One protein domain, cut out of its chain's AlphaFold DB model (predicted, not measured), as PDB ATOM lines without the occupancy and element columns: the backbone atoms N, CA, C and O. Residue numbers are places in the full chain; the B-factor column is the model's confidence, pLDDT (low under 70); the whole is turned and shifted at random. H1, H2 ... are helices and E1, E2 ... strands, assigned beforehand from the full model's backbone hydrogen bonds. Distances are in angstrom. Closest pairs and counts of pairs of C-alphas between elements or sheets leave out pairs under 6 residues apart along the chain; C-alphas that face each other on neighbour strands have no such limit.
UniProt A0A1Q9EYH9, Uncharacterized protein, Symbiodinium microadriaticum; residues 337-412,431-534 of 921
ATOM      1  N   SER A 337      11.520 -60.682  39.900       84.19
ATOM      2  CA  SER A 337      11.311 -61.886  39.083       84.19
ATOM      3  C   SER A 337      12.239 -63.050  39.441       84.19
ATOM      4  O   SER A 337      11.857 -64.204  39.243       84.19
ATOM      5  N   TRP A 338      13.428 -62.784  40.000       89.69
ATOM      6  CA  TRP A 338      14.343 -63.837  40.451       89.69
ATOM      7  C   TRP A 338      13.800 -64.636  41.628       89.69
ATOM      8  O   TRP A 338      14.186 -65.792  41.794       89.69
ATOM      9  N   TRP A 339      12.871 -64.076  42.410       90.06
ATOM     10  CA  TRP A 339      12.317 -64.760  43.574       90.06
ATOM     11  C   TRP A 339      11.709 -66.118  43.212       90.06
ATOM     12  O   TRP A 339      12.033 -67.119  43.844       90.06
ATOM     13  N   THR A 340      10.889 -66.191  42.161       84.75
ATOM     14  CA  THR A 340      10.262 -67.450  41.721       84.75
ATOM     15  C   THR A 340      11.306 -68.500  41.338       84.75
ATOM     16  O   THR A 340      11.137 -69.689  41.613       84.75
ATOM     17  N   THR A 341      12.403 -68.067  40.718       87.81
ATOM     18  CA  THR A 341      13.514 -68.935  40.324       87.81
ATOM     19  C   THR A 341      14.286 -69.429  41.545       87.81
ATOM     20  O   THR A 341      14.444 -70.636  41.717       87.81
ATOM     21  N   VAL A 342      14.671 -68.531  42.454       87.94
ATOM     22  CA  VAL A 342      15.388 -68.885  43.686       87.94
ATOM     23  C   VAL A 342      14.528 -69.757  44.597       87.94
ATOM     24  O   VAL A 342      15.023 -70.725  45.161       87.94
ATOM     25  N   GLN A 343      13.229 -69.485  44.709       85.06
ATOM     26  CA  GLN A 343      12.304 -70.317  45.476       85.06
ATOM     27  C   GLN A 343      12.290 -71.762  44.956       85.06
ATOM     28  O   GLN A 343      12.238 -72.703  45.751       85.06
ATOM     29  N   ARG A 344      12.368 -71.953  43.631       83.25
ATOM     30  CA  ARG A 344      12.502 -73.281  43.016       83.25
ATOM     31  C   ARG A 344      13.866 -73.904  43.304       83.25
ATOM     32  O   ARG A 344      13.912 -75.110  43.510       83.25
ATOM     33  N   TRP A 345      14.942 -73.119  43.346       88.56
ATOM     34  CA  TRP A 345      16.276 -73.607  43.714       88.56
ATOM     35  C   TRP A 345      16.341 -74.059  45.169       88.56
ATOM     36  O   TRP A 345      16.776 -75.170  45.420       88.56
ATOM     37  N   VAL A 346      15.823 -73.257  46.102       84.69
ATOM     38  CA  VAL A 346      15.691 -73.592  47.531       84.69
ATOM     39  C   VAL A 346      14.877 -74.871  47.715       84.69
ATOM     40  O   VAL A 346      15.261 -75.748  48.482       84.69
ATOM     41  N   ALA A 347      13.756 -74.990  46.996       76.56
ATOM     42  CA  ALA A 347      12.938 -76.195  47.027       76.56
ATOM     43  C   ALA A 347      13.674 -77.413  46.457       76.56
ATOM     44  O   ALA A 347      13.493 -78.503  46.972       76.56
ATOM     45  N   PHE A 348      14.467 -77.236  45.399       80.88
ATOM     46  CA  PHE A 348      15.227 -78.307  44.759       80.88
ATOM     47  C   PHE A 348      16.396 -78.780  45.626       80.88
ATOM     48  O   PHE A 348      16.525 -79.961  45.928       80.88
ATOM     49  N   SER A 349      17.210 -77.844  46.109       81.44
ATOM     50  CA  SER A 349      18.397 -78.155  46.899       81.44
ATOM     51  C   SER A 349      18.082 -78.807  48.242       81.44
ATOM     52  O   SER A 349      18.966 -79.421  48.820       81.44
ATOM     53  N   ALA A 350      16.838 -78.698  48.733       73.00
ATOM     54  CA  ALA A 350      16.330 -79.440  49.894       73.00
ATOM     55  C   ALA A 350      16.471 -80.963  49.771       73.00
ATOM     56  O   ALA A 350      16.411 -81.656  50.779       73.00
ATOM     57  N   PHE A 351      16.669 -81.466  48.553       70.62
ATOM     58  CA  PHE A 351      16.698 -82.891  48.252       70.62
ATOM     59  C   PHE A 351      18.050 -83.388  47.725       70.62
ATOM     60  O   PHE A 351      18.188 -84.578  47.450       70.62
ATOM     61  N   ILE A 352      19.051 -82.512  47.591       76.38
ATOM     62  CA  ILE A 352      20.394 -82.904  47.140       76.38
ATOM     63  C   ILE A 352      21.205 -83.352  48.355       76.38
ATOM     64  O   ILE A 352      21.802 -82.519  49.025       76.38
ATOM     65  N   ARG A 353      21.243 -84.657  48.634       72.44
ATOM     66  CA  ARG A 353      21.900 -85.215  49.831       72.44
ATOM     67  C   ARG A 353      23.423 -85.182  49.773       72.44
ATOM     68  O   ARG A 353      24.084 -85.060  50.798       72.44
ATOM     69  N   HIS A 354      23.988 -85.313  48.576       81.19
ATOM     70  CA  HIS A 354      25.430 -85.385  48.425       81.19
ATOM     71  C   HIS A 354      26.067 -83.990  48.565       81.19
ATOM     72  O   HIS A 354      25.847 -83.117  47.721       81.19
ATOM     73  N   ASP A 355      26.886 -83.787  49.606       83.50
ATOM     74  CA  ASP A 355      27.507 -82.496  49.956       83.50
ATOM     75  C   ASP A 355      28.239 -81.849  48.768       83.50
ATOM     76  O   ASP A 355      28.104 -80.649  48.533       83.50
ATOM     77  N   THR A 356      28.980 -82.623  47.968       86.06
ATOM     78  CA  THR A 356      29.697 -82.083  46.799       86.06
ATOM     79  C   THR A 356      28.735 -81.604  45.711       86.06
ATOM     80  O   THR A 356      28.970 -80.570  45.088       86.06
ATOM     81  N   THR A 357      27.618 -82.299  45.508       85.56
ATOM     82  CA  THR A 357      26.618 -81.938  44.492       85.56
ATOM     83  C   THR A 357      25.803 -80.740  44.948       85.56
ATOM     84  O   THR A 357      25.584 -79.806  44.174       85.56
ATOM     85  N   PHE A 358      25.453 -80.697  46.236       89.12
ATOM     86  CA  PHE A 358      24.859 -79.529  46.876       89.12
ATOM     87  C   PHE A 358      25.787 -78.312  46.771       89.12
ATOM     88  O   PHE A 358      25.345 -77.213  46.418       89.12
ATOM     89  N   HIS A 359      27.087 -78.518  47.007       91.31
ATOM     90  CA  HIS A 359      28.102 -77.487  46.870       91.31
ATOM     91  C   HIS A 359      28.144 -76.901  45.467       91.31
ATOM     92  O   HIS A 359      28.006 -75.684  45.328       91.31
ATOM     93  N   CYS A 360      28.292 -77.745  44.445       89.56
ATOM     94  CA  CYS A 360      28.375 -77.294  43.059       89.56
ATOM     95  C   CYS A 360      27.081 -76.592  42.631       89.56
ATOM     96  O   CYS A 360      27.133 -75.508  42.049       89.56
ATOM     97  N   PHE A 361      25.917 -77.140  43.003       90.94
ATOM     98  CA  PHE A 361      24.618 -76.531  42.720       90.94
ATOM     99  C   PHE A 361      24.530 -75.090  43.238       90.94
ATOM    100  O   PHE A 361      24.183 -74.174  42.486       90.94
ATOM    101  N   TRP A 362      24.851 -74.865  44.515       93.56
ATOM    102  CA  TRP A 362      24.766 -73.532  45.110       93.56
ATOM    103  C   TRP A 362      25.911 -72.617  44.697       93.56
ATOM    104  O   TRP A 362      25.679 -71.424  44.516       93.56
ATOM    105  N   HIS A 363      27.117 -73.149  44.496       94.12
ATOM    106  CA  HIS A 363      28.243 -72.396  43.952       94.12
ATOM    107  C   HIS A 363      27.853 -71.733  42.625       94.12
ATOM    108  O   HIS A 363      27.918 -70.506  42.496       94.12
ATOM    109  N   HIS A 364      27.344 -72.530  41.685       93.44
ATOM    110  CA  HIS A 364      26.939 -72.048  40.370       93.44
ATOM    111  C   HIS A 364      25.672 -71.181  40.423       93.44
ATOM    112  O   HIS A 364      25.620 -70.128  39.790       93.44
ATOM    113  N   SER A 365      24.677 -71.535  41.245       93.62
ATOM    114  CA  SER A 365      23.450 -70.729  41.407       93.62
ATOM    115  C   SER A 365      23.726 -69.328  41.973       93.62
ATOM    116  O   SER A 365      23.131 -68.342  41.534       93.62
ATOM    117  N   LEU A 366      24.656 -69.209  42.926       94.88
ATOM    118  CA  LEU A 366      25.086 -67.913  43.455       94.88
ATOM    119  C   LEU A 366      25.880 -67.111  42.417       94.88
ATOM    120  O   LEU A 366      25.746 -65.889  42.372       94.88
ATOM    121  N   ALA A 367      26.680 -67.769  41.572       93.12
ATOM    122  CA  ALA A 367      27.387 -67.106  40.479       93.12
ATOM    123  C   ALA A 367      26.416 -66.497  39.449       93.12
ATOM    124  O   ALA A 367      26.628 -65.360  39.027       93.12
ATOM    125  N   ILE A 368      25.317 -67.192  39.120       92.25
ATOM    126  CA  ILE A 368      24.242 -66.657  38.262       92.25
ATOM    127  C   ILE A 368      23.671 -65.369  38.864       92.25
ATOM    128  O   ILE A 368      23.595 -64.350  38.180       92.25
ATOM    129  N   LEU A 369      23.304 -65.386  40.150       93.56
ATOM    130  CA  LEU A 369      22.746 -64.205  40.820       93.56
ATOM    131  C   LEU A 369      23.695 -63.004  40.729       93.56
ATOM    132  O   LEU A 369      23.271 -61.924  40.323       93.56
ATOM    133  N   ARG A 370      24.986 -63.201  41.017       94.94
ATOM    134  CA  ARG A 370      26.001 -62.137  40.916       94.94
ATOM    135  C   ARG A 370      26.139 -61.596  39.493       94.94
ATOM    136  O   ARG A 370      26.118 -60.388  39.294       94.94
ATOM    137  N   ARG A 371      26.182 -62.470  38.479       92.19
ATOM    138  CA  ARG A 371      26.251 -62.053  37.063       92.19
ATOM    139  C   ARG A 371      25.061 -61.181  36.652       92.19
ATOM    140  O   ARG A 371      25.207 -60.293  35.819       92.19
ATOM    141  N   HIS A 372      23.895 -61.407  37.250       92.62
ATOM    142  CA  HIS A 372      22.693 -60.612  37.005       92.62
ATOM    143  C   HIS A 372      22.541 -59.386  37.924       92.62
ATOM    144  O   HIS A 372      21.478 -58.765  37.920       92.62
ATOM    145  N   GLY A 373      23.589 -59.013  38.667       94.75
ATOM    146  CA  GLY A 373      23.605 -57.844  39.552       94.75
ATOM    147  C   GLY A 373      22.876 -58.055  40.881       94.75
ATOM    148  O   GLY A 373      22.477 -57.092  41.528       94.75
ATOM    149  N   GLU A 374      22.664 -59.304  41.299       95.75
ATOM    150  CA  GLU A 374      21.978 -59.660  42.549       95.75
ATOM    151  C   GLU A 374      22.964 -59.968  43.692       95.75
ATOM    152  O   GLU A 374      22.721 -60.845  44.524       95.75
ATOM    153  N   ASP A 375      24.096 -59.259  43.761       95.88
ATOM    154  CA  ASP A 375      25.184 -59.516  44.717       95.88
ATOM    155  C   ASP A 375      24.754 -59.434  46.184       95.88
ATOM    156  O   ASP A 375      25.171 -60.257  47.007       95.88
ATOM    157  N   ALA A 376      23.899 -58.467  46.525       93.94
ATOM    158  CA  ALA A 376      23.384 -58.299  47.883       93.94
ATOM    159  C   ALA A 376      22.542 -59.509  48.314       93.94
ATOM    160  O   ALA A 376      22.684 -60.016  49.432       93.94
ATOM    161  N   PHE A 377      21.702 -60.016  47.410       94.00
ATOM    162  CA  PHE A 377      20.899 -61.207  47.649       94.00
ATOM    163  C   PHE A 377      21.742 -62.487  47.657       94.00
ATOM    164  O   PHE A 377      21.575 -63.321  48.544       94.00
ATOM    165  N   ALA A 378      22.692 -62.633  46.729       94.50
ATOM    166  CA  ALA A 378      23.624 -63.759  46.716       94.50
ATOM    167  C   ALA A 378      24.446 -63.818  48.015       94.50
ATOM    168  O   ALA A 378      24.626 -64.889  48.590       94.50
ATOM    169  N   SER A 379      24.893 -62.665  48.517       93.56
ATOM    170  CA  SER A 379      25.615 -62.556  49.789       93.56
ATOM    171  C   SER A 379      24.731 -62.910  50.984       93.56
ATOM    172  O   SER A 379      25.181 -63.612  51.885       93.56
ATOM    173  N   TYR A 380      23.464 -62.485  50.975       92.38
ATOM    174  CA  TYR A 380      22.473 -62.899  51.970       92.38
ATOM    175  C   TYR A 380      22.270 -64.417  51.978       92.38
ATOM    176  O   TYR A 380      22.369 -65.041  53.030       92.38
ATOM    177  N   MET A 381      22.051 -65.027  50.810       91.19
ATOM    178  CA  MET A 381      21.896 -66.478  50.695       91.19
ATOM    179  C   MET A 381      23.142 -67.212  51.207       91.19
ATOM    180  O   MET A 381      23.033 -68.122  52.020       91.19
ATOM    181  N   ALA A 382      24.329 -66.782  50.782       89.81
ATOM    182  CA  ALA A 382      25.607 -67.365  51.178       89.81
ATOM    183  C   ALA A 382      25.885 -67.261  52.689       89.81
ATOM    184  O   ALA A 382      26.435 -68.186  53.277       89.81
ATOM    185  N   LYS A 383      25.535 -66.135  53.318       87.44
ATOM    186  CA  LYS A 383      25.882 -65.856  54.715       87.44
ATOM    187  C   LYS A 383      24.829 -66.342  55.709       87.44
ATOM    188  O   LYS A 383      25.181 -66.896  56.746       87.44
ATOM    189  N   ASP A 384      23.560 -66.086  55.407       82.62
ATOM    190  CA  ASP A 384      22.476 -66.172  56.389       82.62
ATOM    191  C   ASP A 384      21.594 -67.415  56.190       82.62
ATOM    192  O   ASP A 384      20.855 -67.800  57.096       82.62
ATOM    193  N   ILE A 385      21.661 -68.048  55.014       83.12
ATOM    194  CA  ILE A 385      20.789 -69.168  54.634       83.12
ATOM    195  C   ILE A 385      21.591 -70.456  54.437       83.12
ATOM    196  O   ILE A 385      21.265 -71.486  55.026       83.12
ATOM    197  N   LEU A 386      22.648 -70.404  53.631       85.25
ATOM    198  CA  LEU A 386      23.533 -71.531  53.364       85.25
ATOM    199  C   LEU A 386      24.597 -71.654  54.455       85.25
ATOM    200  O   LEU A 386      24.890 -70.713  55.188       85.25
ATOM    201  N   THR A 387      25.187 -72.838  54.589       82.62
ATOM    202  CA  THR A 387      26.291 -73.066  55.527       82.62
ATOM    203  C   THR A 387      27.465 -73.692  54.816       82.62
ATOM    204  O   THR A 387      27.283 -74.602  54.011       82.62
ATOM    205  N   GLN A 388      28.662 -73.207  55.142       83.62
ATOM    206  CA  GLN A 388      29.899 -73.838  54.719       83.62
ATOM    207  C   GLN A 388      30.483 -74.704  55.830       83.62
ATOM    208  O   GLN A 388      30.527 -74.285  56.988       83.62
ATOM    209  N   LEU A 389      30.974 -75.877  55.452       80.31
ATOM    210  CA  LEU A 389      31.883 -76.700  56.237       80.31
ATOM    211  C   LEU A 389      33.151 -76.864  55.397       80.31
ATOM    212  O   LEU A 389      33.066 -77.229  54.230       80.31
ATOM    213  N   GLU A 390      34.310 -76.508  55.955       85.50
ATOM    214  CA  GLU A 390      35.605 -76.606  55.252       85.50
ATOM    215  C   GLU A 390      35.628 -75.886  53.883       85.50
ATOM    216  O   GLU A 390      36.229 -76.342  52.915       85.50
ATOM    217  N   GLY A 391      34.936 -74.744  53.785       83.62
ATOM    218  CA  GLY A 391      34.855 -73.946  52.555       83.62
ATOM    219  C   GLY A 391      33.885 -74.480  51.493       83.62
ATOM    220  O   GLY A 391      33.700 -73.828  50.466       83.62
ATOM    221  N   ARG A 392      33.214 -75.613  51.735       83.31
ATOM    222  CA  ARG A 392      32.175 -76.163  50.854       83.31
ATOM    223  C   ARG A 392      30.791 -75.906  51.424       83.31
ATOM    224  O   ARG A 392      30.572 -76.072  52.620       83.31
ATOM    225  N   TRP A 393      29.845 -75.521  50.568       85.50
ATOM    226  CA  TRP A 393      28.431 -75.482  50.952       85.50
ATOM    227  C   TRP A 393      27.986 -76.905  51.252       85.50
ATOM    228  O   TRP A 393      28.121 -77.769  50.394       85.50
ATOM    229  N   THR A 394      27.485 -77.138  52.454       76.69
ATOM    230  CA  THR A 394      27.087 -78.472  52.899       76.69
ATOM    231  C   THR A 394      25.574 -78.568  52.983       76.69
ATOM    232  O   THR A 394      24.903 -77.632  53.439       76.69
ATOM    233  N   GLU A 395      25.051 -79.716  52.562       70.62
ATOM    234  CA  GLU A 395      23.669 -80.075  52.805       70.62
ATOM    235  C   GLU A 395      23.437 -80.335  54.289       70.62
ATOM    236  O   GLU A 395      22.326 -80.110  54.706       70.62
ATOM    237  N   ARG A 396      24.428 -80.631  55.144       64.38
ATOM    238  CA  ARG A 396      24.192 -80.984  56.564       64.38
ATOM    239  C   ARG A 396      23.261 -80.039  57.324       64.38
ATOM    240  O   ARG A 396      22.328 -80.479  57.978       64.38
ATOM    241  N   LYS A 397      23.449 -78.716  57.214       60.22
ATOM    242  CA  LYS A 397      22.449 -77.801  57.796       60.22
ATOM    243  C   LYS A 397      21.133 -77.888  57.044       60.22
ATOM    244  O   LYS A 397      20.090 -77.830  57.656       60.22
ATOM    245  N   TRP A 398      21.158 -78.002  55.731       58.69
ATOM    246  CA  TRP A 398      19.982 -78.122  54.883       58.69
ATOM    247  C   TRP A 398      19.188 -79.444  55.078       58.69
ATOM    248  O   TRP A 398      17.968 -79.354  55.123       58.69
ATOM    249  N   SER A 399      19.802 -80.616  55.323       52.19
ATOM    250  CA  SER A 399      19.160 -81.864  55.788       52.19
ATOM    251  C   SER A 399      18.525 -81.663  57.147       52.19
ATOM    252  O   SER A 399      17.364 -82.018  57.334       52.19
ATOM    253  N   ASP A 400      19.267 -81.062  58.079       47.88
ATOM    254  CA  ASP A 400      18.784 -80.763  59.428       47.88
ATOM    255  C   ASP A 400      17.633 -79.736  59.368       47.88
ATOM    256  O   ASP A 400      16.728 -79.713  60.200       47.88
ATOM    257  N   LEU A 401      17.618 -78.884  58.337       46.03
ATOM    258  CA  LEU A 401      16.610 -77.853  58.111       46.03
ATOM    259  C   LEU A 401      15.460 -78.297  57.191       46.03
ATOM    260  O   LEU A 401      14.500 -77.546  57.095       46.03
ATOM    261  N   CYS A 402      15.542 -79.406  56.453       45.12
ATOM    262  CA  CYS A 402      14.590 -79.751  55.379       45.12
ATOM    263  C   CYS A 402      14.481 -81.265  55.135       45.12
ATOM    264  O   CYS A 402      14.256 -81.687  54.001       45.12
ATOM    265  N   LEU A 403      14.633 -82.097  56.168       42.31
ATOM    266  CA  LEU A 403      14.495 -83.544  56.031       42.31
ATOM    267  C   LEU A 403      13.219 -83.923  55.279       42.31
ATOM    268  O   LEU A 403      12.092 -83.563  55.641       42.31
ATOM    269  N   ALA A 404      13.469 -84.632  54.185       40.16
ATOM    270  CA  ALA A 404      12.487 -85.098  53.246       40.16
ATOM    271  C   ALA A 404      11.444 -85.967  53.953       40.16
ATOM    272  O   ALA A 404      11.770 -86.915  54.665       40.16
ATOM    273  N   VAL A 405      10.172 -85.706  53.657       35.75
ATOM    274  CA  VAL A 405       9.043 -86.580  54.018       35.75
ATOM    275  C   VAL A 405       9.241 -88.015  53.479       35.75
ATOM    276  O   VAL A 405       8.549 -88.937  53.896       35.75
ATOM    277  N   SER A 406      10.211 -88.239  52.584       34.53
ATOM    278  CA  SER A 406      10.543 -89.546  52.023       34.53
ATOM    279  C   SER A 406      11.332 -90.485  52.932       34.53
ATOM    280  O   SER A 406      11.196 -91.690  52.755       34.53
ATOM    281  N   SER A 407      12.087 -90.005  53.930       31.02
ATOM    282  CA  SER A 407      12.764 -90.902  54.892       31.02
ATOM    283  C   SER A 407      11.798 -91.508  55.923       31.02
ATOM    284  O   SER A 407      12.218 -92.101  56.908       31.02
ATOM    285  N   LEU A 408      10.493 -91.314  55.725       33.88
ATOM    286  CA  LEU A 408       9.426 -91.668  56.653       33.88
ATOM    287  C   LEU A 408       8.461 -92.733  56.090       33.88
ATOM    288  O   LEU A 408       7.414 -92.979  56.683       33.88
ATOM    289  N   CYS A 409       8.762 -93.382  54.965       31.94
ATOM    290  CA  CYS A 409       7.962 -94.521  54.493       31.94
ATOM    291  C   CYS A 409       8.349 -95.803  55.254       31.94
ATOM    292  O   CYS A 409       9.141 -96.599  54.765       31.94
ATOM    293  N   THR A 410       7.806 -95.995  56.460       30.39
ATOM    294  CA  THR A 410       7.888 -97.255  57.221       30.39
ATOM    295  C   THR A 410       6.889 -98.309  56.720       30.39
ATOM    296  O   THR A 410       5.859 -97.976  56.134       30.39
ATOM    297  N   ASP A 411       7.205 -99.579  57.007       30.94
ATOM    298  CA  ASP A 411       6.606-100.891  56.662       30.94
ATOM    299  C   ASP A 411       5.083-101.034  56.480       30.94
ATOM    300  O   ASP A 411       4.607-102.022  55.921       30.94
ATOM    301  N   ALA A 412       4.292-100.055  56.899       32.16
ATOM    302  CA  ALA A 412       2.835-100.016  56.809       32.16
ATOM    303  C   ALA A 412       2.259-100.236  55.401       32.16
ATOM    304  O   ALA A 412       1.118-100.642  55.217       32.16
ATOM    305  N   LYS A 431       1.327 -87.164  27.099       34.44
ATOM    306  CA  LYS A 431       1.849 -88.467  27.513       34.44
ATOM    307  C   LYS A 431       1.095 -88.960  28.743       34.44
ATOM    308  O   LYS A 431       0.913 -88.236  29.724       34.44
ATOM    309  N   GLN A 432       0.657 -90.215  28.692       38.03
ATOM    310  CA  GLN A 432       0.146 -90.903  29.868       38.03
ATOM    311  C   GLN A 432       1.333 -91.208  30.790       38.03
ATOM    312  O   GLN A 432       2.029 -92.204  30.606       38.03
ATOM    313  N   VAL A 433       1.586 -90.343  31.770       35.62
ATOM    314  CA  VAL A 433       2.625 -90.571  32.778       35.62
ATOM    315  C   VAL A 433       2.047 -91.516  33.830       35.62
ATOM    316  O   VAL A 433       1.424 -91.087  34.797       35.62
ATOM    317  N   ARG A 434       2.187 -92.828  33.627       44.25
ATOM    318  CA  ARG A 434       1.974 -93.786  34.720       44.25
ATOM    319  C   ARG A 434       3.237 -93.772  35.578       44.25
ATOM    320  O   ARG A 434       4.314 -94.027  35.047       44.25
ATOM    321  N   ARG A 435       3.125 -93.490  36.882       46.09
ATOM    322  CA  ARG A 435       4.182 -93.894  37.823       46.09
ATOM    323  C   ARG A 435       4.270 -95.419  37.771       46.09
ATOM    324  O   ARG A 435       3.242 -96.101  37.804       46.09
ATOM    325  N   MET A 436       5.477 -95.950  37.614       46.78
ATOM    326  CA  MET A 436       5.695 -97.391  37.584       46.78
ATOM    327  C   MET A 436       5.434 -97.955  38.985       46.78
ATOM    328  O   MET A 436       6.130 -97.613  39.935       46.78
ATOM    329  N   THR A 437       4.397 -98.784  39.134       49.44
ATOM    330  CA  THR A 437       4.105 -99.454  40.412       49.44
ATOM    331  C   THR A 437       5.166-100.507  40.717       49.44
ATOM    332  O   THR A 437       5.808-100.998  39.793       49.44
ATOM    333  N   MET A 438       5.307-100.933  41.977       47.81
ATOM    334  CA  MET A 438       6.219-102.032  42.336       47.81
ATOM    335  C   MET A 438       5.924-103.316  41.554       47.81
ATOM    336  O   MET A 438       6.844-103.915  41.022       47.81
ATOM    337  N   ALA A 439       4.652-103.686  41.375       49.88
ATOM    338  CA  ALA A 439       4.280-104.828  40.536       49.88
ATOM    339  C   ALA A 439       4.628-104.608  39.050       49.88
ATOM    340  O   ALA A 439       5.014-105.539  38.348       49.88
ATOM    341  N   GLY A 440       4.502-103.370  38.556       55.69
ATOM    342  CA  GLY A 440       4.934-102.995  37.211       55.69
ATOM    343  C   GLY A 440       6.451-103.068  37.048       55.69
ATOM    344  O   GLY A 440       6.919-103.582  36.038       55.69
ATOM    345  N   LEU A 441       7.199-102.617  38.056       50.75
ATOM    346  CA  LEU A 441       8.653-102.695  38.126       50.75
ATOM    347  C   LEU A 441       9.113-104.151  38.209       50.75
ATOM    348  O   LEU A 441       9.933-104.560  37.404       50.75
ATOM    349  N   GLU A 442       8.561-104.957  39.116       53.03
ATOM    350  CA  GLU A 442       8.857-106.389  39.245       53.03
ATOM    351  C   GLU A 442       8.565-107.141  37.950       53.03
ATOM    352  O   GLU A 442       9.384-107.946  37.513       53.03
ATOM    353  N   ARG A 443       7.434-106.845  37.299       60.53
ATOM    354  CA  ARG A 443       7.113-107.413  35.991       60.53
ATOM    355  C   ARG A 443       8.133-106.986  34.938       60.53
ATOM    356  O   ARG A 443       8.653-107.847  34.246       60.53
ATOM    357  N   LEU A 444       8.450-105.695  34.836       57.50
ATOM    358  CA  LEU A 444       9.414-105.180  33.857       57.50
ATOM    359  C   LEU A 444      10.823-105.737  34.086       57.50
ATOM    360  O   LEU A 444      11.493-106.101  33.123       57.50
ATOM    361  N   LEU A 445      11.254-105.854  35.343       56.81
ATOM    362  CA  LEU A 445      12.515-106.486  35.727       56.81
ATOM    363  C   LEU A 445      12.495-107.992  35.422       56.81
ATOM    364  O   LEU A 445      13.477-108.516  34.902       56.81
ATOM    365  N   GLY A 446      11.376-108.678  35.673       64.44
ATOM    366  CA  GLY A 446      11.166-110.081  35.299       64.44
ATOM    367  C   GLY A 446      11.131-110.311  33.784       64.44
ATOM    368  O   GLY A 446      11.547-111.364  33.309       64.44
ATOM    369  N   GLU A 447      10.701-109.306  33.021       72.38
ATOM    370  CA  GLU A 447      10.743-109.253  31.555       72.38
ATOM    371  C   GLU A 447      12.137-108.864  31.015       72.38
ATOM    372  O   GLU A 447      12.347-108.857  29.804       72.38
ATOM    373  N   GLY A 448      13.105-108.561  31.892       67.00
ATOM    374  CA  GLY A 448      14.473-108.185  31.517       67.00
ATOM    375  C   GLY A 448      14.632-106.733  31.052       67.00
ATOM    376  O   GLY A 448      15.645-106.389  30.444       67.00
ATOM    377  N   THR A 449      13.653-105.868  31.323       69.56
ATOM    378  CA  THR A 449      13.686-104.453  30.935       69.56
ATOM    379  C   THR A 449      14.708-103.690  31.775       69.56
ATOM    380  O   THR A 449      14.634-103.663  33.006       69.56
ATOM    381  N   GLN A 450      15.648-103.017  31.111       72.12
ATOM    382  CA  GLN A 450      16.647-102.186  31.776       72.12
ATOM    383  C   GLN A 450      16.030-100.845  32.188       72.12
ATOM    384  O   GLN A 450      15.836 -99.955  31.371       72.12
ATOM    385  N   VAL A 451      15.699-100.719  33.472       73.31
ATOM    386  CA  VAL A 451      15.200 -99.475  34.099       73.31
ATOM    387  C   VAL A 451      15.986 -99.094  35.354       73.31
ATOM    388  O   VAL A 451      15.593 -98.192  36.097       73.31
ATOM    389  N   ARG A 452      17.095 -99.798  35.596       76.44
ATOM    390  CA  ARG A 452      17.943 -99.689  36.781       76.44
ATOM    391  C   ARG A 452      19.407 -99.619  36.366       76.44
ATOM    392  O   ARG A 452      19.826-100.340  35.464       76.44
ATOM    393  N   TYR A 453      20.170 -98.789  37.064       74.00
ATOM    394  CA  TYR A 453      21.625 -98.759  37.001       74.00
ATOM    395  C   TYR A 453      22.184 -98.959  38.413       74.00
ATOM    396  O   TYR A 453      21.752 -98.278  39.343       74.00
ATOM    397  N   GLU A 454      23.098 -99.912  38.592       75.44
ATOM    398  CA  GLU A 454      23.659-100.272  39.900       75.44
ATOM    399  C   GLU A 454      25.122 -99.832  40.013       75.44
ATOM    400  O   GLU A 454      25.961-100.160  39.178       75.44
ATOM    401  N   MET A 455      25.424 -99.115  41.090       75.88
ATOM    402  CA  MET A 455      26.763 -98.808  41.587       75.88
ATOM    403  C   MET A 455      26.967 -99.517  42.937       75.88
ATOM    404  O   MET A 455      25.982 -99.946  43.541       75.88
ATOM    405  N   PRO A 456      28.213 -99.641  43.444       72.06
ATOM    406  CA  PRO A 456      28.518-100.420  44.652       72.06
ATOM    407  C   PRO A 456      27.643-100.114  45.882       72.06
ATOM    408  O   PRO A 456      27.428-101.004  46.702       72.06
ATOM    409  N   GLU A 457      27.101 -98.895  45.993       68.69
ATOM    410  CA  GLU A 457      26.304 -98.440  47.148       68.69
ATOM    411  C   GLU A 457      25.022 -97.675  46.769       68.69
ATOM    412  O   GLU A 457      24.191 -97.385  47.632       68.69
ATOM    413  N   ILE A 458      24.837 -97.372  45.478       72.56
ATOM    414  CA  ILE A 458      23.714 -96.582  44.963       72.56
ATOM    415  C   ILE A 458      23.087 -97.304  43.775       72.56
ATOM    416  O   ILE A 458      23.775 -97.800  42.891       72.56
ATOM    417  N   SER A 459      21.765 -97.365  43.733       72.19
ATOM    418  CA  SER A 459      20.992 -97.841  42.593       72.19
ATOM    419  C   SER A 459      20.122 -96.712  42.067       72.19
ATOM    420  O   SER A 459      19.302 -96.168  42.795       72.19
ATOM    421  N   VAL A 460      20.282 -96.363  40.799       72.44
ATOM    422  CA  VAL A 460      19.463 -95.346  40.139       72.44
ATOM    423  C   VAL A 460      18.332 -96.036  39.383       72.44
ATOM    424  O   VAL A 460      18.549 -97.082  38.770       72.44
ATOM    425  N   PHE A 461      17.134 -95.454  39.409       75.56
ATOM    426  CA  PHE A 461      15.924 -95.987  38.777       75.56
ATOM    427  C   PHE A 461      15.195 -94.920  37.963       75.56
ATOM    428  O   PHE A 461      15.133 -93.757  38.361       75.56
ATOM    429  N   CYS A 462      14.596 -95.321  36.840       75.12
ATOM    430  CA  CYS A 462      13.673 -94.474  36.081       75.12
ATOM    431  C   CYS A 462      12.281 -94.471  36.738       75.12
ATOM    432  O   CYS A 462      11.689 -95.531  36.923       75.12
ATOM    433  N   LYS A 463      11.751 -93.288  37.088       67.56
ATOM    434  CA  LYS A 463      10.481 -93.133  37.834       67.56
ATOM    435  C   LYS A 463       9.231 -93.400  36.994       67.56
ATOM    436  O   LYS A 463       8.191 -93.795  37.525       67.56
ATOM    437  N   TYR A 464       9.311 -93.108  35.700       68.25
ATOM    438  CA  TYR A 464       8.147 -93.050  34.822       68.25
ATOM    439  C   TYR A 464       8.064 -94.289  33.937       68.25
ATOM    440  O   TYR A 464       7.584 -95.331  34.377       68.25
ATOM    441  N   HIS A 465       8.515 -94.188  32.688       70.62
ATOM    442  CA  HIS A 465       8.366 -95.235  31.691       70.62
ATOM    443  C   HIS A 465       9.737 -95.747  31.224       70.62
ATOM    444  O   HIS A 465      10.654 -94.943  31.078       70.62
ATOM    445  N   PRO A 466       9.881 -97.034  30.851       69.69
ATOM    446  CA  PRO A 466      11.097 -97.539  30.198       69.69
ATOM    447  C   PRO A 466      11.503 -96.781  28.925       69.69
ATOM    448  O   PRO A 466      12.640 -96.863  28.493       69.69
ATOM    449  N   ALA A 467      10.586 -96.036  28.306       74.25
ATOM    450  CA  ALA A 467      10.895 -95.193  27.145       74.25
ATOM    451  C   ALA A 467      11.602 -93.884  27.534       74.25
ATOM    452  O   ALA A 467      12.261 -93.273  26.700       74.25
ATOM    453  N   ASP A 468      11.468 -93.469  28.794       77.50
ATOM    454  CA  ASP A 468      12.206 -92.355  29.380       77.50
ATOM    455  C   ASP A 468      13.528 -92.842  29.999       77.50
ATOM    456  O   ASP A 468      14.220 -92.074  30.661       77.50
ATOM    457  N   TYR A 469      13.889 -94.117  29.813       81.25
ATOM    458  CA  TYR A 469      15.186 -94.644  30.209       81.25
ATOM    459  C   TYR A 469      16.281 -94.069  29.311       81.25
ATOM    460  O   TYR A 469      16.277 -94.241  28.091       81.25
ATOM    461  N   ASN A 470      17.259 -93.427  29.933       88.50
ATOM    462  CA  ASN A 470      18.525 -93.101  29.311       88.50
ATOM    463  C   ASN A 470      19.637 -93.564  30.252       88.50
ATOM    464  O   ASN A 470      19.857 -92.982  31.316       88.50
ATOM    465  N   GLU A 471      20.329 -94.629  29.849       86.06
ATOM    466  CA  GLU A 471      21.394 -95.242  30.642       86.06
ATOM    467  C   GLU A 471      22.456 -94.218  31.045       86.06
ATOM    468  O   GLU A 471      22.867 -94.164  32.203       86.06
ATOM    469  N   ARG A 472      22.857 -93.350  30.107       92.25
ATOM    470  CA  ARG A 472      23.900 -92.361  30.359       92.25
ATOM    471  C   ARG A 472      23.480 -91.346  31.416       92.25
ATOM    472  O   ARG A 472      24.254 -91.043  32.314       92.25
ATOM    473  N   GLN A 473      22.243 -90.866  31.359       91.12
ATOM    474  CA  GLN A 473      21.682 -89.970  32.370       91.12
ATOM    475  C   GLN A 473      21.628 -90.618  33.761       91.12
ATOM    476  O   GLN A 473      21.923 -89.954  34.753       91.12
ATOM    477  N   MET A 474      21.305 -91.911  33.842       85.69
ATOM    478  CA  MET A 474      21.305 -92.652  35.107       85.69
ATOM    479  C   MET A 474      22.713 -92.870  35.657       85.69
ATOM    480  O   MET A 474      22.925 -92.707  36.856       85.69
ATOM    481  N   GLN A 475      23.676 -93.192  34.787       88.19
ATOM    482  CA  GLN A 475      25.093 -93.275  35.146       88.19
ATOM    483  C   GLN A 475      25.587 -91.944  35.711       88.19
ATOM    484  O   GLN A 475      26.175 -91.916  36.787       88.19
ATOM    485  N   LEU A 476      25.306 -90.840  35.013       90.25
ATOM    486  CA  LEU A 476      25.699 -89.498  35.437       90.25
ATOM    487  C   LEU A 476      25.042 -89.107  36.761       90.25
ATOM    488  O   LEU A 476      25.719 -88.555  37.618       90.25
ATOM    489  N   LEU A 477      23.767 -89.450  36.981       86.62
ATOM    490  CA  LEU A 477      23.128 -89.248  38.282       86.62
ATOM    491  C   LEU A 477      23.786 -90.094  39.383       86.62
ATOM    492  O   LEU A 477      24.042 -89.585  40.465       86.62
ATOM    493  N   GLY A 478      24.115 -91.357  39.109       84.50
ATOM    494  CA  GLY A 478      24.840 -92.204  40.060       84.50
ATOM    495  C   GLY A 478      26.216 -91.635  40.420       84.50
ATOM    496  O   GLY A 478      26.608 -91.648  41.587       84.50
ATOM    497  N   ILE A 479      26.926 -91.065  39.442       88.25
ATOM    498  CA  ILE A 479      28.189 -90.361  39.685       88.25
ATOM    499  C   ILE A 479      27.940 -89.103  40.522       88.25
ATOM    500  O   ILE A 479      28.626 -88.914  41.518       88.25
ATOM    501  N   LEU A 480      26.940 -88.278  40.198       88.38
ATOM    502  CA  LEU A 480      26.590 -87.099  41.003       88.38
ATOM    503  C   LEU A 480      26.283 -87.453  42.467       88.38
ATOM    504  O   LEU A 480      26.620 -86.686  43.362       88.38
ATOM    505  N   GLU A 481      25.680 -88.606  42.733       83.88
ATOM    506  CA  GLU A 481      25.363 -89.046  44.098       83.88
ATOM    507  C   GLU A 481      26.548 -89.692  44.839       83.88
ATOM    508  O   GLU A 481      26.469 -89.895  46.048       83.88
ATOM    509  N   THR A 482      27.655 -89.996  44.151       83.88
ATOM    510  CA  THR A 482      28.854 -90.633  44.744       83.88
ATOM    511  C   THR A 482      30.133 -89.795  44.640       83.88
ATOM    512  O   THR A 482      31.140 -90.111  45.279       83.88
ATOM    513  N   ALA A 483      30.138 -88.738  43.827       88.00
ATOM    514  CA  ALA A 483      31.336 -87.985  43.479       88.00
ATOM    515  C   ALA A 483      31.839 -87.114  44.636       88.00
ATOM    516  O   ALA A 483      31.301 -86.048  44.920       88.00
ATOM    517  N   GLN A 484      32.953 -87.508  45.254       88.69
ATOM    518  CA  GLN A 484      33.586 -86.742  46.338       88.69
ATOM    519  C   GLN A 484      34.312 -85.475  45.847       88.69
ATOM    520  O   GLN A 484      34.477 -84.504  46.601       88.69
ATOM    521  N   GLU A 485      34.720 -85.461  44.578       91.56
ATOM    522  CA  GLU A 485      35.471 -84.373  43.956       91.56
ATOM    523  C   GLU A 485      34.562 -83.427  43.165       91.56
ATOM    524  O   GLU A 485      33.711 -83.849  42.382       91.56
ATOM    525  N   GLN A 486      34.775 -82.121  43.346       91.56
ATOM    526  CA  GLN A 486      34.035 -81.078  42.631       91.56
ATOM    527  C   GLN A 486      34.234 -81.167  41.111       91.56
ATOM    528  O   GLN A 486      33.285 -80.975  40.361       91.56
ATOM    529  N   THR A 487      35.443 -81.499  40.658       92.62
ATOM    530  CA  THR A 487      35.783 -81.676  39.239       92.62
ATOM    531  C   THR A 487      34.911 -82.735  38.573       92.62
ATOM    532  O   THR A 487      34.364 -82.479  37.504       92.62
ATOM    533  N   SER A 488      34.716 -83.883  39.229       92.50
ATOM    534  CA  SER A 488      33.846 -84.953  38.734       92.50
ATOM    535  C   SER A 488      32.382 -84.519  38.662       92.50
ATOM    536  O   SER A 488      31.694 -84.844  37.695       92.50
ATOM    537  N   VAL A 489      31.906 -83.756  39.653       91.69
ATOM    538  CA  VAL A 489      30.549 -83.190  39.628       91.69
ATOM    539  C   VAL A 489      30.403 -82.191  38.483       91.69
ATOM    540  O   VAL A 489      29.454 -82.299  37.715       91.69
ATOM    541  N   ASP A 490      31.346 -81.265  38.309       92.94
ATOM    542  CA  ASP A 490      31.308 -80.276  37.228       92.94
ATOM    543  C   ASP A 490      31.374 -80.937  35.842       92.94
ATOM    544  O   ASP A 490      30.645 -80.535  34.940       92.94
ATOM    545  N   GLU A 491      32.197 -81.971  35.653       94.25
ATOM    546  CA  GLU A 491      32.221 -82.771  34.420       94.25
ATOM    547  C   GLU A 491      30.875 -83.449  34.152       94.25
ATOM    548  O   GLU A 491      30.352 -83.336  33.042       94.25
ATOM    549  N   CYS A 492      30.262 -84.053  35.175       93.56
ATOM    550  CA  CYS A 492      28.927 -84.637  35.048       93.56
ATOM    551  C   CYS A 492      27.870 -83.583  34.714       93.56
ATOM    552  O   CYS A 492      27.017 -83.812  33.860       93.56
ATOM    553  N   LEU A 493      27.920 -82.410  35.354       93.00
ATOM    554  CA  LEU A 493      27.004 -81.310  35.062       93.00
ATOM    555  C   LEU A 493      27.187 -80.793  33.631       93.00
ATOM    556  O   LEU A 493      26.188 -80.478  32.985       93.00
ATOM    557  N   ARG A 494      28.422 -80.737  33.111       94.62
ATOM    558  CA  ARG A 494      28.675 -80.372  31.707       94.62
ATOM    559  C   ARG A 494      28.096 -81.390  30.746       94.62
ATOM    560  O   ARG A 494      27.445 -81.013  29.779       94.62
ATOM    561  N   GLU A 495      28.289 -82.668  31.035       95.19
ATOM    562  CA  GLU A 495      27.787 -83.738  30.181       95.19
ATOM    563  C   GLU A 495      26.259 -83.852  30.195       95.19
ATOM    564  O   GLU A 495      25.644 -84.173  29.183       95.19
ATOM    565  N   LEU A 496      25.629 -83.522  31.321       92.31
ATOM    566  CA  LEU A 496      24.177 -83.393  31.423       92.31
ATOM    567  C   LEU A 496      23.630 -82.132  30.745       92.31
ATOM    568  O   LEU A 496      22.420 -81.935  30.783       92.31
ATOM    569  N   GLU A 497      24.486 -81.258  30.203       93.62
ATOM    570  CA  GLU A 497      24.137 -79.912  29.723       93.62
ATOM    571  C   GLU A 497      23.541 -79.012  30.826       93.62
ATOM    572  O   GLU A 497      22.937 -77.970  30.570       93.62
ATOM    573  N   ALA A 498      23.727 -79.395  32.090       91.19
ATOM    574  CA  ALA A 498      23.388 -78.570  33.237       91.19
ATOM    575  C   ALA A 498      24.432 -77.469  33.463       91.19
ATOM    576  O   ALA A 498      24.109 -76.477  34.102       91.19
ATOM    577  N   LEU A 499      25.653 -77.611  32.946       92.38
ATOM    578  CA  LEU A 499      26.703 -76.593  32.970       92.38
ATOM    579  C   LEU A 499      27.259 -76.412  31.550       92.38
ATOM    580  O   LEU A 499      28.005 -77.249  31.062       92.38
ATOM    581  N   THR A 500      26.899 -75.339  30.853       90.88
ATOM    582  CA  THR A 500      27.369 -75.074  29.484       90.88
ATOM    583  C   THR A 500      28.493 -74.042  29.481       90.88
ATOM    584  O   THR A 500      28.587 -73.209  30.379       90.88
ATOM    585  N   ARG A 501      29.376 -74.090  28.478       85.56
ATOM    586  CA  ARG A 501      30.327 -73.003  28.206       85.56
ATOM    587  C   ARG A 501      29.697 -72.079  27.170       85.56
ATOM    588  O   ARG A 501      29.541 -72.485  26.025       85.56
ATOM    589  N   GLU A 502      29.315 -70.881  27.586       80.12
ATOM    590  CA  GLU A 502      28.973 -69.777  26.682       80.12
ATOM    591  C   GLU A 502      30.214 -68.888  26.514       80.12
ATOM    592  O   GLU A 502      31.129 -68.976  27.334       80.12
ATOM    593  N   GLU A 503      30.270 -68.083  25.444       71.69
ATOM    594  CA  GLU A 503      31.492 -67.455  24.895       71.69
ATOM    595  C   GLU A 503      32.432 -66.822  25.939       71.69
ATOM    596  O   GLU A 503      33.647 -66.950  25.800       71.69
ATOM    597  N   ASP A 504      31.894 -66.277  27.035       67.19
ATOM    598  CA  ASP A 504      32.684 -65.638  28.095       67.19
ATOM    599  C   ASP A 504      32.541 -66.265  29.494       67.19
ATOM    600  O   ASP A 504      33.150 -65.784  30.453       67.19
ATOM    601  N   SER A 505      31.723 -67.311  29.676       76.69
ATOM    602  CA  SER A 505      31.520 -67.884  31.013       76.69
ATOM    603  C   SER A 505      30.795 -69.231  31.055       76.69
ATOM    604  O   SER A 505      30.028 -69.592  30.166       76.69
ATOM    605  N   GLU A 506      30.984 -69.964  32.155       82.44
ATOM    606  CA  GLU A 506      30.130 -71.113  32.457       82.44
ATOM    607  C   GLU A 506      28.706 -70.643  32.803       82.44
ATOM    608  O   GLU A 506      28.507 -69.699  33.582       82.44
ATOM    609  N   HIS A 507      27.711 -71.292  32.204       86.81
ATOM    610  CA  HIS A 507      26.292 -71.054  32.418       86.81
ATOM    611  C   HIS A 507      25.662 -72.297  33.037       86.81
ATOM    612  O   HIS A 507      25.663 -73.376  32.450       86.81
ATOM    613  N   PHE A 508      25.115 -72.153  34.241       90.00
ATOM    614  CA  PHE A 508      24.472 -73.258  34.939       90.00
ATOM    615  C   PHE A 508      22.956 -73.232  34.716       90.00
ATOM    616  O   PHE A 508      22.301 -72.206  34.889       90.00
ATOM    617  N   HIS A 509      22.388 -74.382  34.365       87.31
ATOM    618  CA  HIS A 509      20.971 -74.612  34.099       87.31
ATOM    619  C   HIS A 509      20.363 -75.520  35.183       87.31
ATOM    620  O   HIS A 509      20.088 -76.697  34.924       87.31
ATOM    621  N   PRO A 510      20.037 -74.992  36.384       81.81
ATOM    622  CA  PRO A 510      19.410 -75.745  37.480       81.81
ATOM    623  C   PRO A 510      18.179 -76.565  37.064       81.81
ATOM    624  O   PRO A 510      17.862 -77.597  37.652       81.81
ATOM    625  N   ARG A 511      17.454 -76.093  36.039       83.19
ATOM    626  CA  ARG A 511      16.263 -76.755  35.492       83.19
ATOM    627  C   ARG A 511      16.559 -78.130  34.891       83.19
ATOM    628  O   ARG A 511      15.687 -78.991  34.975       83.19
ATOM    629  N   VAL A 512      17.741 -78.316  34.300       88.25
ATOM    630  CA  VAL A 512      18.162 -79.568  33.657       88.25
ATOM    631  C   VAL A 512      18.418 -80.614  34.728       88.25
ATOM    632  O   VAL A 512      17.810 -81.682  34.699       88.25
ATOM    633  N   LEU A 513      19.193 -80.244  35.751       84.81
ATOM    634  CA  LEU A 513      19.419 -81.093  36.914       84.81
ATOM    635  C   LEU A 513      18.092 -81.442  37.604       84.81
ATOM    636  O   LEU A 513      17.796 -82.607  37.833       84.81
ATOM    637  N   ARG A 514      17.206 -80.465  37.818       82.56
ATOM    638  CA  ARG A 514      15.868 -80.732  38.366       82.56
ATOM    639  C   ARG A 514      15.044 -81.704  37.524       82.56
ATOM    640  O   ARG A 514      14.363 -82.550  38.089       82.56
ATOM    641  N   LYS A 515      15.075 -81.583  36.193       83.56
ATOM    642  CA  LYS A 515      14.378 -82.515  35.296       83.56
ATOM    643  C   LYS A 515      14.945 -83.929  35.435       83.56
ATOM    644  O   LYS A 515      14.168 -84.872  35.492       83.56
ATOM    645  N   LEU A 516      16.265 -84.054  35.577       83.69
ATOM    646  CA  LEU A 516      16.940 -85.327  35.809       83.69
ATOM    647  C   LEU A 516      16.468 -85.990  37.113       83.69
ATOM    648  O   LEU A 516      16.009 -87.124  37.074       83.69
ATOM    649  N   TYR A 517      16.473 -85.271  38.240       80.38
ATOM    650  CA  TYR A 517      15.959 -85.779  39.527       80.38
ATOM    651  C   TYR A 517      14.436 -85.987  39.541       80.38
ATOM    652  O   TYR A 517      13.905 -86.727  40.370       80.38
ATOM    653  N   ALA A 518      13.696 -85.329  38.649       74.12
ATOM    654  CA  ALA A 518      12.277 -85.603  38.461       74.12
ATOM    655  C   ALA A 518      12.051 -86.881  37.641       74.12
ATOM    656  O   ALA A 518      11.048 -87.549  37.856       74.12
ATOM    657  N   GLN A 519      12.955 -87.212  36.717       78.00
ATOM    658  CA  GLN A 519      12.889 -88.380  35.831       78.00
ATOM    659  C   GLN A 519      13.457 -89.648  36.470       78.00
ATOM    660  O   GLN A 519      12.932 -90.742  36.253       78.00
ATOM    661  N   TYR A 520      14.489 -89.493  37.292       80.12
ATOM    662  CA  TYR A 520      15.198 -90.579  37.946       80.12
ATOM    663  C   TYR A 520      15.209 -90.398  39.464       80.12
ATOM    664  O   TYR A 520      15.113 -89.288  39.983       80.12
ATOM    665  N   THR A 521      15.312 -91.509  40.178       72.81
ATOM    666  CA  THR A 521      15.552 -91.565  41.623       72.81
ATOM    667  C   THR A 521      16.895 -92.256  41.832       72.81
ATOM    668  O   THR A 521      17.165 -93.254  41.165       72.81
ATOM    669  N   ALA A 522      17.702 -91.789  42.777       67.88
ATOM    670  CA  ALA A 522      18.799 -92.559  43.339       67.88
ATOM    671  C   ALA A 522      18.362 -93.188  44.666       67.88
ATOM    672  O   ALA A 522      17.725 -92.557  45.506       67.88
ATOM    673  N   ILE A 523      18.704 -94.454  44.844       66.56
ATOM    674  CA  ILE A 523      18.465 -95.226  46.052       66.56
ATOM    675  C   ILE A 523      19.827 -95.577  46.627       66.56
ATOM    676  O   ILE A 523      20.596 -96.277  45.977       66.56
ATOM    677  N   TYR A 524      20.132 -95.109  47.826       61.78
ATOM    678  CA  TYR A 524      21.405 -95.353  48.492       61.78
ATOM    679  C   TYR A 524      21.208 -96.220  49.731       61.78
ATOM    680  O   TYR A 524      20.137 -96.237  50.342       61.78
ATOM    681  N   ARG A 525      22.246 -96.970  50.101       56.81
ATOM    682  CA  ARG A 525      22.289 -97.661  51.392       56.81
ATOM    683  C   ARG A 525      22.958 -96.771  52.424       56.81
ATOM    684  O   ARG A 525      24.095 -96.358  52.234       56.81
ATOM    685  N   GLN A 526      22.258 -96.512  53.520       53.12
ATOM    686  CA  GLN A 526      22.814 -95.863  54.697       53.12
ATOM    687  C   GLN A 526      22.612 -96.807  55.882       53.12
ATOM    688  O   GLN A 526      21.483 -97.109  56.262       53.12
ATOM    689  N   ASP A 527      23.714 -97.321  56.427       69.75
ATOM    690  CA  ASP A 527      23.713 -98.368  57.453       69.75
ATOM    691  C   ASP A 527      22.927 -99.623  57.012       69.75
ATOM    692  O   ASP A 527      23.301-100.301  56.053       69.75
ATOM    693  N   HIS A 528      21.832 -99.945  57.708       53.25
ATOM    694  CA  HIS A 528      20.924-101.048  57.377       53.25
ATOM    695  C   HIS A 528      19.684-100.588  56.598       53.25
ATOM    696  O   HIS A 528      18.832-101.410  56.256       53.25
ATOM    697  N   GLU A 529      19.571 -99.292  56.316       43.41
ATOM    698  CA  GLU A 529      18.408 -98.690  55.681       43.41
ATOM    699  C   GLU A 529      18.689 -98.361  54.213       43.41
ATOM    700  O   GLU A 529      19.786 -97.972  53.809       43.41
ATOM    701  N   THR A 530      17.670 -98.556  53.383       47.97
ATOM    702  CA  THR A 530      17.687 -98.159  51.976       47.97
ATOM    703  C   THR A 530      16.907 -96.859  51.864       47.97
ATOM    704  O   THR A 530      15.732 -96.825  52.226       47.97
ATOM    705  N   ILE A 531      17.551 -95.793  51.396       51.69
ATOM    706  CA  ILE A 531      16.988 -94.443  51.381       51.69
ATOM    707  C   ILE A 531      16.901 -93.940  49.943       51.69
ATOM    708  O   ILE A 531      17.793 -94.162  49.129       51.69
ATOM    709  N   GLU A 532      15.804 -93.257  49.629       57.72
ATOM    710  CA  GLU A 532      15.508 -92.738  48.298       57.72
ATOM    711  C   GLU A 532      15.685 -91.208  48.214       57.72
ATOM    712  O   GLU A 532      15.180 -90.458  49.059       57.72
ATOM    713  N   SER A 533      16.350 -90.730  47.156       51.88
ATOM    714  CA  SER A 533      16.544 -89.312  46.826       51.88
ATOM    715  C   SER A 533      15.253 -88.695  46.242       51.88
ATOM    716  O   SER A 533      15.115 -88.484  45.034       51.88
ATOM    717  N   HIS A 534      14.233 -88.468  47.065       60.22
ATOM    718  CA  HIS A 534      12.934 -87.984  46.567       60.22
ATOM    719  C   HIS A 534      12.849 -86.482  46.358       60.22
ATOM    720  O   HIS A 534      13.483 -85.707  47.055       60.22
TER     721      HIS A 534
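AT A GLANCE: This is residues 337 to 412 and 431 to 534 of the 921 residues of an uncharacterized protein of Symbiodinium microadriaticum (UniProt A0A1Q9EYH9). A four-stranded antiparallel sheet, in the order E1 E2 E5 E6 and with H7 over one face, makes one end of the domain; helices H1, H3, H4 and H8 gather round H2 at the other, with the small hairpin E3 E4 beside H2. H9 spans the middle and runs straight into E5, while H6 lies at the far end, beyond the sheet. The printed part has 180 residues, in the order H1 H2 H3 H4 H5 H6 E1 E2 H7 H8 E3 E4 H9 E5 E6: nine named helices and six named strands, a mixed class. It is compact, with a radius of gyration of the C-alphas of 17.2 A and spans of 54 by 38 by 31 A.

HOW THE PARTS SIT: E1, residues 452 to 454, and E2, residues 458 to 462, form a hairpin, with N 453 and O 460 2.9 A apart. E5, residues 520 to 526, is antiparallel to E2, with N 459 and O 523 2.8 A apart, and forms a hairpin with E6, residues 529 to 532, with N 524 and O 531 2.8 A apart. H7, residues 471 to 482, is on one face of this sheet, two layers of helix and strands, at a height of 8.3 A; the closest C-alphas of H7 and E2 are those of Met 474 and Val 460, 6.0 A. H9, residues 510 to 519, and H5, residues 405 to 408, only graze the sheet; H6, residues 438 to 446, is only just not on it, with 4 pairs of C-alphas within 10 A. H8, residues 486 to 495, forms a helical hairpin with H7, touching its residues 476 to 480 at a shallow tilt of 19 degrees; the closest C-alphas are those of Leu 480 and Val 489, 5.7 A. The hub is H2, residues 355 to 371, which touches H8, closest at C-alphas Thr 356 and Gln 486, 6.1 A; H3, residues 375 to 385, closest at Leu 366 and Ala 378, 5.5 A; and H4, residues 395 to 402, about perpendicular at 84 degrees, closest at Asp 355 and Glu 395, 5.4 A. H1, residues 338 to 349, is close to H2 but not clearly touching, and runs opposite ways at 8 degrees, a shallow tilt. E3, residues 499 to 502, and E4, residues 505 to 508, form a hairpin, with N 500 and O 507 2.8 A apart. Every O i to N i+4 pair is within hydrogen-bond range in H1, H2, H3, H4, H6, H7, H8 and H9; H5 is too short for such a pair.

IN THESE COORDINATES: H2 is 24.2 A long, E5 19.1 A, H7 16.6 A and H1 16.2 A. H1 begins at C-alpha 338, (14.343, -63.837, 40.451); E6 ends at C-alpha 532, (15.508, -92.738, 48.298).

THE WHOLE: The two C-alphas farthest apart are those of Ala 376 and Glu 447, 55.0 A. Residues 413 to 430 are not printed, with 31.5 A between C-alphas 412 and 431. Of the links printed whole, none is long. Mean pLDDT of the printed part is 75.3, with 53 residues under 70, among them residues 396 to 412, 431 to 446 and 522 to 534.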